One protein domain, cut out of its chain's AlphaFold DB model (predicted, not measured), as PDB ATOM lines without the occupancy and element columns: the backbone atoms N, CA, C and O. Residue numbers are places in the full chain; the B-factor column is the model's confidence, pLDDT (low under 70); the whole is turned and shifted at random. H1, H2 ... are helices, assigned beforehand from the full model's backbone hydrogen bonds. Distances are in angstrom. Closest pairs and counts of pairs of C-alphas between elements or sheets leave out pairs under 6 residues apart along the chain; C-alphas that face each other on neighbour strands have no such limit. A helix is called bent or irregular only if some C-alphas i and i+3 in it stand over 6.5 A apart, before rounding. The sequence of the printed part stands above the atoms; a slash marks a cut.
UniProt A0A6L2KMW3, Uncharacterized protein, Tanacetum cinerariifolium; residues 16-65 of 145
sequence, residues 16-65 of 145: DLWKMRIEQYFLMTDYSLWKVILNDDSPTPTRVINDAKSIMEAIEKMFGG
ATOM      1  N   ASP A  16      -8.199  10.724 -58.517       76.19
ATOM      2  CA  ASP A  16      -7.656  11.918 -57.864       76.19
ATOM      3  C   ASP A  16      -8.549  13.163 -58.095       76.19
ATOM      4  O   ASP A  16      -8.735  13.976 -57.190       76.19
ATOM      5  N   LEU A  17      -9.181  13.284 -59.270       75.38
ATOM      6  CA  LEU A  17     -10.137  14.360 -59.573       75.38
ATOM      7  C   LEU A  17     -11.474  14.149 -58.853       75.38
ATOM      8  O   LEU A  17     -12.070  15.101 -58.352       75.38
ATOM      9  N   TRP A  18     -11.950  12.905 -58.781       85.69
ATOM     10  CA  TRP A  18     -13.111  12.552 -57.969       85.69
ATOM     11  C   TRP A  18     -12.864  12.876 -56.493       85.69
ATOM     12  O   TRP A  18     -13.734  13.476 -55.868       85.69
ATOM     13  N   LYS A  19     -11.672  12.561 -55.970       82.56
ATOM     14  CA  LYS A  19     -11.267  12.874 -54.597       82.56
ATOM     15  C   LYS A  19     -11.344  14.381 -54.328       82.56
ATOM     16  O   LYS A  19     -12.010  14.799 -53.392       82.56
ATOM     17  N   MET A  20     -10.775  15.203 -55.209       82.31
ATOM     18  CA  MET A  20     -10.875  16.664 -55.097       82.31
ATOM     19  C   MET A  20     -12.333  17.162 -55.132       82.31
ATOM     20  O   MET A  20     -12.703  18.060 -54.379       82.31
ATOM     21  N   ARG A  21     -13.188  16.575 -55.981       84.12
ATOM     22  CA  ARG A  21     -14.610  16.952 -56.077       84.12
ATOM     23  C   ARG A  21     -15.409  16.557 -54.838       84.12
ATOM     24  O   ARG A  21     -16.240  17.341 -54.395       84.12
ATOM     25  N   ILE A  22     -15.189  15.361 -54.287       83.75
ATOM     26  CA  ILE A  22     -15.890  14.923 -53.072       83.75
ATOM     27  C   ILE A  22     -15.431  15.739 -51.856       83.75
ATOM     28  O   ILE A  22     -16.258  16.118 -51.034       83.75
ATOM     29  N   GLU A  23     -14.146  16.105 -51.800       81.44
ATOM     30  CA  GLU A  23     -13.599  17.042 -50.815       81.44
ATOM     31  C   GLU A  23     -14.300  18.401 -50.897       81.44
ATOM     32  O   GLU A  23     -14.877  18.856 -49.913       81.44
ATOM     33  N   GLN A  24     -14.325  19.022 -52.081       81.00
ATOM     34  CA  GLN A  24     -15.002  20.305 -52.298       81.00
ATOM     35  C   GLN A  24     -16.496  20.255 -51.982       81.00
ATOM     36  O   GLN A  24     -17.016  21.183 -51.366       81.00
ATOM     37  N   TYR A  25     -17.175  19.171 -52.362       84.50
ATOM     38  CA  TYR A  25     -18.578  18.960 -52.030       84.50
ATOM     39  C   TYR A  25     -18.792  19.051 -50.516       84.50
ATOM     40  O   TYR A  25     -19.556  19.899 -50.062       84.50
ATOM     41  N   PHE A  26     -18.051  18.268 -49.722       78.06
ATOM     42  CA  PHE A  26     -18.193  18.313 -48.268       78.06
ATOM     43  C   PHE A  26     -17.736  19.647 -47.662       78.06
ATOM     44  O   PHE A  26     -18.381  20.127 -46.735       78.06
ATOM     45  N   LEU A  27     -16.693  20.289 -48.201       77.75
ATOM     46  CA  LEU A  27     -16.281  21.635 -47.781       77.75
ATOM     47  C   LEU A  27     -17.413  22.665 -47.943       77.75
ATOM     48  O   LEU A  27     -17.531  23.566 -47.113       77.75
ATOM     49  N   MET A  28     -18.236  22.538 -48.989       80.62
ATOM     50  CA  MET A  28     -19.345  23.457 -49.258       80.62
ATOM     51  C   MET A  28     -20.649  23.075 -48.555       80.62
ATOM     52  O   MET A  28     -21.415  23.963 -48.185       80.62
ATOM     53  N   THR A  29     -20.936  21.782 -48.390       79.19
ATOM     54  CA  THR A  29     -22.233  21.325 -47.869       79.19
ATOM     55  C   THR A  29     -22.224  21.054 -46.373       79.19
ATOM     56  O   THR A  29     -23.210  21.348 -45.706       79.19
ATOM     57  N   ASP A  30     -21.145  20.471 -45.844       76.69
ATOM     58  CA  ASP A  30     -21.038  20.101 -44.431       76.69
ATOM     59  C   ASP A  30     -19.569  19.894 -44.021       76.69
ATOM     60  O   ASP A  30     -19.045  18.778 -43.941       76.69
ATOM     61  N   TYR A  31     -18.887  21.015 -43.776       74.62
ATOM     62  CA  TYR A  31     -17.477  21.037 -43.380       74.62
ATOM     63  C   TYR A  31     -17.217  20.287 -42.062       74.62
ATOM     64  O   TYR A  31     -16.157  19.684 -41.872       74.62
ATOM     65  N   SER A  32     -18.196  20.303 -41.153       74.69
ATOM     66  CA  SER A  32     -18.127  19.620 -39.860       74.69
ATOM     67  C   SER A  32     -18.098  18.103 -40.041       74.69
ATOM     68  O   SER A  32     -17.303  17.421 -39.394       74.69
ATOM     69  N   LEU A  33     -18.905  17.578 -40.969       74.19
ATOM     70  CA  LEU A  33     -18.932  16.158 -41.313       74.19
ATOM     71  C   LEU A  33     -17.599  15.675 -41.910       74.19
ATOM     72  O   LEU A  33     -17.111  14.610 -41.535       74.19
ATOM     73  N   TRP A  34     -16.963  16.474 -42.775       76.44
ATOM     74  CA  TRP A  34     -15.651  16.150 -43.355       76.44
ATOM     75  C   TRP A  34     -14.552  15.990 -42.301       76.44
ATOM     76  O   TRP A  34     -13.807  15.007 -42.316       76.44
ATOM     77  N   LYS A  35     -14.473  16.931 -41.349       70.06
ATOM     78  CA  LYS A  35     -13.483  16.868 -40.263       70.06
ATOM     79  C   LYS A  35     -13.631  15.611 -39.415       70.06
ATOM     80  O   LYS A  35     -12.625  15.032 -39.023       70.06
ATOM     81  N   VAL A  36     -14.859  15.184 -39.145       74.25
ATOM     82  CA  VAL A  36     -15.124  13.992 -38.332       74.25
ATOM     83  C   VAL A  36     -14.724  12.709 -39.065       74.25
ATOM     84  O   VAL A  36     -14.154  11.812 -38.449       74.25
ATOM     85  N   ILE A  37     -14.969  12.630 -40.375       71.25
ATOM     86  CA  ILE A  37     -14.629  11.452 -41.188       71.25
ATOM     87  C   ILE A  37     -13.106  11.259 -41.301       71.25
ATOM     88  O   ILE A  37     -12.641  10.119 -41.283       71.25
ATOM     89  N   LEU A  38     -12.328  12.343 -41.387       68.75
ATOM     90  CA  LEU A  38     -10.877  12.266 -41.611       68.75
ATOM     91  C   LEU A  38      -9.994  12.478 -40.385       68.75
ATOM     92  O   LEU A  38      -8.997  11.774 -40.246       68.75
ATOM     93  N   ASN A  39     -10.317  13.445 -39.525       67.69
ATOM     94  CA  ASN A  39      -9.410  13.895 -38.462       67.69
ATOM     95  C   ASN A  39      -9.709  13.271 -37.094       67.69
ATOM     96  O   ASN A  39      -8.983  13.549 -36.148       67.69
ATOM     97  N   ASP A  40     -10.747  12.433 -36.980       63.62
ATOM     98  CA  ASP A  40     -11.124  11.739 -35.734       63.62
ATOM     99  C   ASP A  40     -11.459  12.683 -34.555       63.62
ATOM    100  O   ASP A  40     -11.439  12.297 -33.392       63.62
ATOM    101  N   ASP A  41     -11.829  13.933 -34.852       62.75
ATOM    102  CA  ASP A  41     -12.166  14.979 -33.867       62.75
ATOM    103  C   ASP A  41     -13.590  14.828 -33.277       62.75
ATOM    104  O   ASP A  41     -14.175  15.773 -32.741       62.75
ATOM    105  N   SER A  42     -14.204  13.650 -33.397       59.94
ATOM    106  CA  SER A  42     -15.563  13.417 -32.908       59.94
ATOM    107  C   SER A  42     -15.554  13.084 -31.406       59.94
ATOM    108  O   SER A  42     -14.905  12.113 -31.012       59.94
ATOM    109  N   PRO A  43     -16.363  13.760 -30.566       60.97
ATOM    110  CA  PRO A  43     -16.487  13.423 -29.145       60.97
ATOM    111  C   PRO A  43     -17.003  11.997 -28.887       60.97
ATOM    112  O   PRO A  43     -16.792  11.457 -27.807       60.97
ATOM    113  N   THR A  44     -17.712  11.393 -29.852       61.66
ATOM    114  CA  THR A  44     -18.243  10.018 -29.797       61.66
ATOM    115  C   THR A  44     -18.390   9.446 -31.214       61.66
ATOM    116  O   THR A  44     -19.364   9.759 -31.905       61.66
ATOM    117  N   PRO A  45     -17.448   8.605 -31.685       63.47
ATOM    118  CA  PRO A  45     -17.541   7.998 -33.009       63.47
ATOM    119  C   PRO A  45     -18.789   7.116 -33.095       63.47
ATOM    120  O   PRO A  45     -18.912   6.109 -32.395       63.47
ATOM    121  N   THR A  46     -19.748   7.493 -33.940       73.56
ATOM    122  CA  THR A  46     -20.914   6.643 -34.206       73.56
ATOM    123  C   THR A  46     -20.534   5.529 -35.179       73.56
ATOM    124  O   THR A  46     -19.636   5.682 -36.008       73.56
ATOM    125  N   ARG A  47     -21.252   4.400 -35.132       76.88
ATOM    126  CA  ARG A  47     -21.051   3.278 -36.066       76.88
ATOM    127  C   ARG A  47     -21.093   3.721 -37.539       76.88
ATOM    128  O   ARG A  47     -20.303   3.237 -38.333       76.88
ATOM    129  N   VAL A  48     -21.948   4.691 -37.871       75.69
ATOM    130  CA  VAL A  48     -22.085   5.252 -39.227       75.69
ATOM    131  C   VAL A  48     -20.819   5.987 -39.680       75.69
ATOM    132  O   VAL A  48     -20.402   5.827 -40.823       75.69
ATOM    133  N   ILE A  49     -20.185   6.761 -38.792       73.38
ATOM    134  CA  ILE A  49     -18.924   7.461 -39.085       73.38
ATOM    135  C   ILE A  49     -17.802   6.444 -39.320       73.38
ATOM    136  O   ILE A  49     -17.039   6.579 -40.275       73.38
ATOM    137  N   ASN A  50     -17.740   5.398 -38.493       76.94
ATOM    138  CA  ASN A  50     -16.742   4.338 -38.633       76.94
ATOM    139  C   ASN A  50     -16.905   3.564 -39.950       76.94
ATOM    140  O   ASN A  50     -15.917   3.320 -40.641       76.94
ATOM    141  N   ASP A  51     -18.141   3.233 -40.331       82.00
ATOM    142  CA  ASP A  51     -18.434   2.559 -41.598       82.00
ATOM    143  C   ASP A  51     -18.066   3.458 -42.797       82.00
ATOM    144  O   ASP A  51     -17.410   3.003 -43.735       82.00
ATOM    145  N   ALA A  52     -18.403   4.754 -42.749       80.69
ATOM    146  CA  ALA A  52     -18.045   5.720 -43.791       80.69
ATOM    147  C   ALA A  52     -16.523   5.887 -43.942       80.69
ATOM    148  O   ALA A  52     -16.007   5.897 -45.062       80.69
ATOM    149  N   LYS A  53     -15.795   5.957 -42.822       80.62
ATOM    150  CA  LYS A  53     -14.329   6.017 -42.799       80.62
ATOM    151  C   LYS A  53     -13.711   4.758 -43.401       80.62
ATOM    152  O   LYS A  53     -12.861   4.856 -44.279       80.62
ATOM    153  N   SER A  54     -14.195   3.580 -43.007       84.81
ATOM    154  CA  SER A  54     -13.706   2.305 -43.542       84.81
ATOM    155  C   SER A  54     -13.953   2.176 -45.051       84.81
ATOM    156  O   SER A  54     -13.078   1.718 -45.787       84.81
ATOM    157  N   ILE A  55     -15.108   2.644 -45.538       85.06
ATOM    158  CA  ILE A  55     -15.409   2.708 -46.975       85.06
ATOM    159  C   ILE A  55     -14.435   3.652 -47.694       85.06
ATOM    160  O   ILE A  55     -13.910   3.284 -48.744       85.06
ATOM    161  N   MET A  56     -14.158   4.832 -47.132       83.06
ATOM    162  CA  MET A  56     -13.210   5.788 -47.713       83.06
ATOM    163  C   MET A  56     -11.792   5.206 -47.778       83.06
ATOM    164  O   MET A  56     -11.164   5.239 -48.834       83.06
ATOM    165  N   GLU A  57     -11.315   4.586 -46.698       82.50
ATOM    166  CA  GLU A  57     -10.012   3.911 -46.650       82.50
ATOM    167  C   GLU A  57      -9.922   2.752 -47.655       82.50
ATOM    168  O   GLU A  57      -8.910   2.588 -48.340       82.50
ATOM    169  N   ALA A  58     -10.983   1.949 -47.791       85.06
ATOM    170  CA  ALA A  58     -11.040   0.867 -48.768       85.06
ATOM    171  C   ALA A  58     -11.004   1.401 -50.209       85.06
ATOM    172  O   ALA A  58     -10.279   0.861 -51.045       85.06
ATOM    173  N   ILE A  59     -11.744   2.475 -50.497       83.38
ATOM    174  CA  ILE A  59     -11.745   3.153 -51.799       83.38
ATOM    175  C   ILE A  59     -10.357   3.730 -52.109       83.38
ATOM    176  O   ILE A  59      -9.839   3.505 -53.201       83.38
ATOM    177  N   GLU A  60      -9.712   4.405 -51.156       80.12
ATOM    178  CA  GLU A  60      -8.344   4.907 -51.314       80.12
ATOM    179  C   GLU A  60      -7.336   3.778 -51.530       80.12
ATOM    180  O   GLU A  60      -6.442   3.890 -52.367       80.12
ATOM    181  N   LYS A  61      -7.493   2.653 -50.834       81.56
ATOM    182  CA  LYS A  61      -6.635   1.481 -51.018       81.56
ATOM    183  C   LYS A  61      -6.826   0.828 -52.390       81.56
ATOM    184  O   LYS A  61      -5.854   0.344 -52.966       81.56
ATOM    185  N   MET A  62      -8.057   0.802 -52.907       78.12
ATOM    186  CA  MET A  62      -8.388   0.196 -54.202       78.12
ATOM    187  C   MET A  62      -8.040   1.098 -55.394       78.12
ATOM    188  O   MET A  62      -7.534   0.603 -56.398       78.12
ATOM    189  N   PHE A  63      -8.289   2.406 -55.292       73.31
ATOM    190  CA  PHE A  63      -8.219   3.350 -56.418       73.31
ATOM    191  C   PHE A  63      -7.196   4.476 -56.237       73.31
ATOM    192  O   PHE A  63      -6.803   5.105 -57.217       73.31
ATOM    193  N   GLY A  64      -6.683   4.697 -55.025       67.88
ATOM    194  CA  GLY A  64      -5.664   5.713 -54.724       67.88
ATOM    195  C   GLY A  64      -4.290   5.455 -55.332       67.88
ATOM    196  O   GLY A  64      -3.394   6.287 -55.173       67.88
ATOM    197  N   GLY A  65      -4.141   4.354 -56.070       66.69
ATOM    198  CA  GLY A  65      -2.920   3.925 -56.731       66.69
ATOM    199  C   GLY A  65      -1.905   3.357 -55.741       66.69
ATOM    200  O   GLY A  65      -1.630   3.927 -54.687       66.69
TER     201      GLY A  65
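Overview. This is residues 16 to 65 of the 145 residues of an uncharacterized protein of Tanacetum cinerariifolium (UniProt A0A6L2KMW3). Three helices make an open U: H1 and H3 are the two long arms, and the short H2 bridges them near one end, leaving the other end of the U open. The first and last printed residues both lie at the open end, and the loop of residues 40 to 46 lies at the bridged end. The printed part has 50 residues with three named helices, H1, H2 and H3 in that order along the chain, and no named strand; its class is all helix. It is only just compact, close to loose, with a radius of gyration of the C-alphas of 11.3 A, and the C-alphas span 32 by 24 by 14 A.

Along the chain. The printed part begins with H1, residues 16 to 29, which starts at C-alpha 16 at (-7.656, 11.918, -57.864) and measures 20.0 A from first to last C-alpha. After Asp 30 comes H2, residues 31 to 39, 11.8 A long, with C-alpha 31 at (-17.477, 21.037, -43.380). Residues 40 to 46 lead to H3, residues 47 to 63, the longest helix by residues at 17, which measures 24.1 A and ends at C-alpha 63 at (-8.219, 3.350, -56.418). Gly 64 and Gly 65 follow it.

Arrangement. H1 touches H2 with residues 23 to 27 alone, and their closest C-alphas, those of Phe 26 and Trp 34, are 5.9 A apart. The two helices run opposite ways at a steep tilt of 48 degrees. H2 also touches H3, which meets it with residues 49 to 53 alone; the closest C-alphas here, those of Ile 37 and Lys 53, are 5.7 A apart. H2 and H3 run the same way at a steep tilt of 69 degrees, only just short of about perpendicular. H1 and H3 are apart. In H1, H2 and H3, every pair of backbone O of residue i and N of residue i+4 is within hydrogen-bond range. No helix is bent or irregular.

Size, cuts and confidence. The two C-alphas farthest apart are those of Pro 43 and Gly 65, at 32.2 A, while those of Asp 16 and Gly 65, the first and last printed, are 9.4 A apart. The printed part has no cut. The link from H1 to H2 is tight, with 1 residue; the link from H2 to H3 is short, with 7 residues. The mean pLDDT of the printed part is 76.1, and 10 residues are under 70, namely residues 38 to 45, of which 38 and 39 belong to H2, and residues 64 to 65.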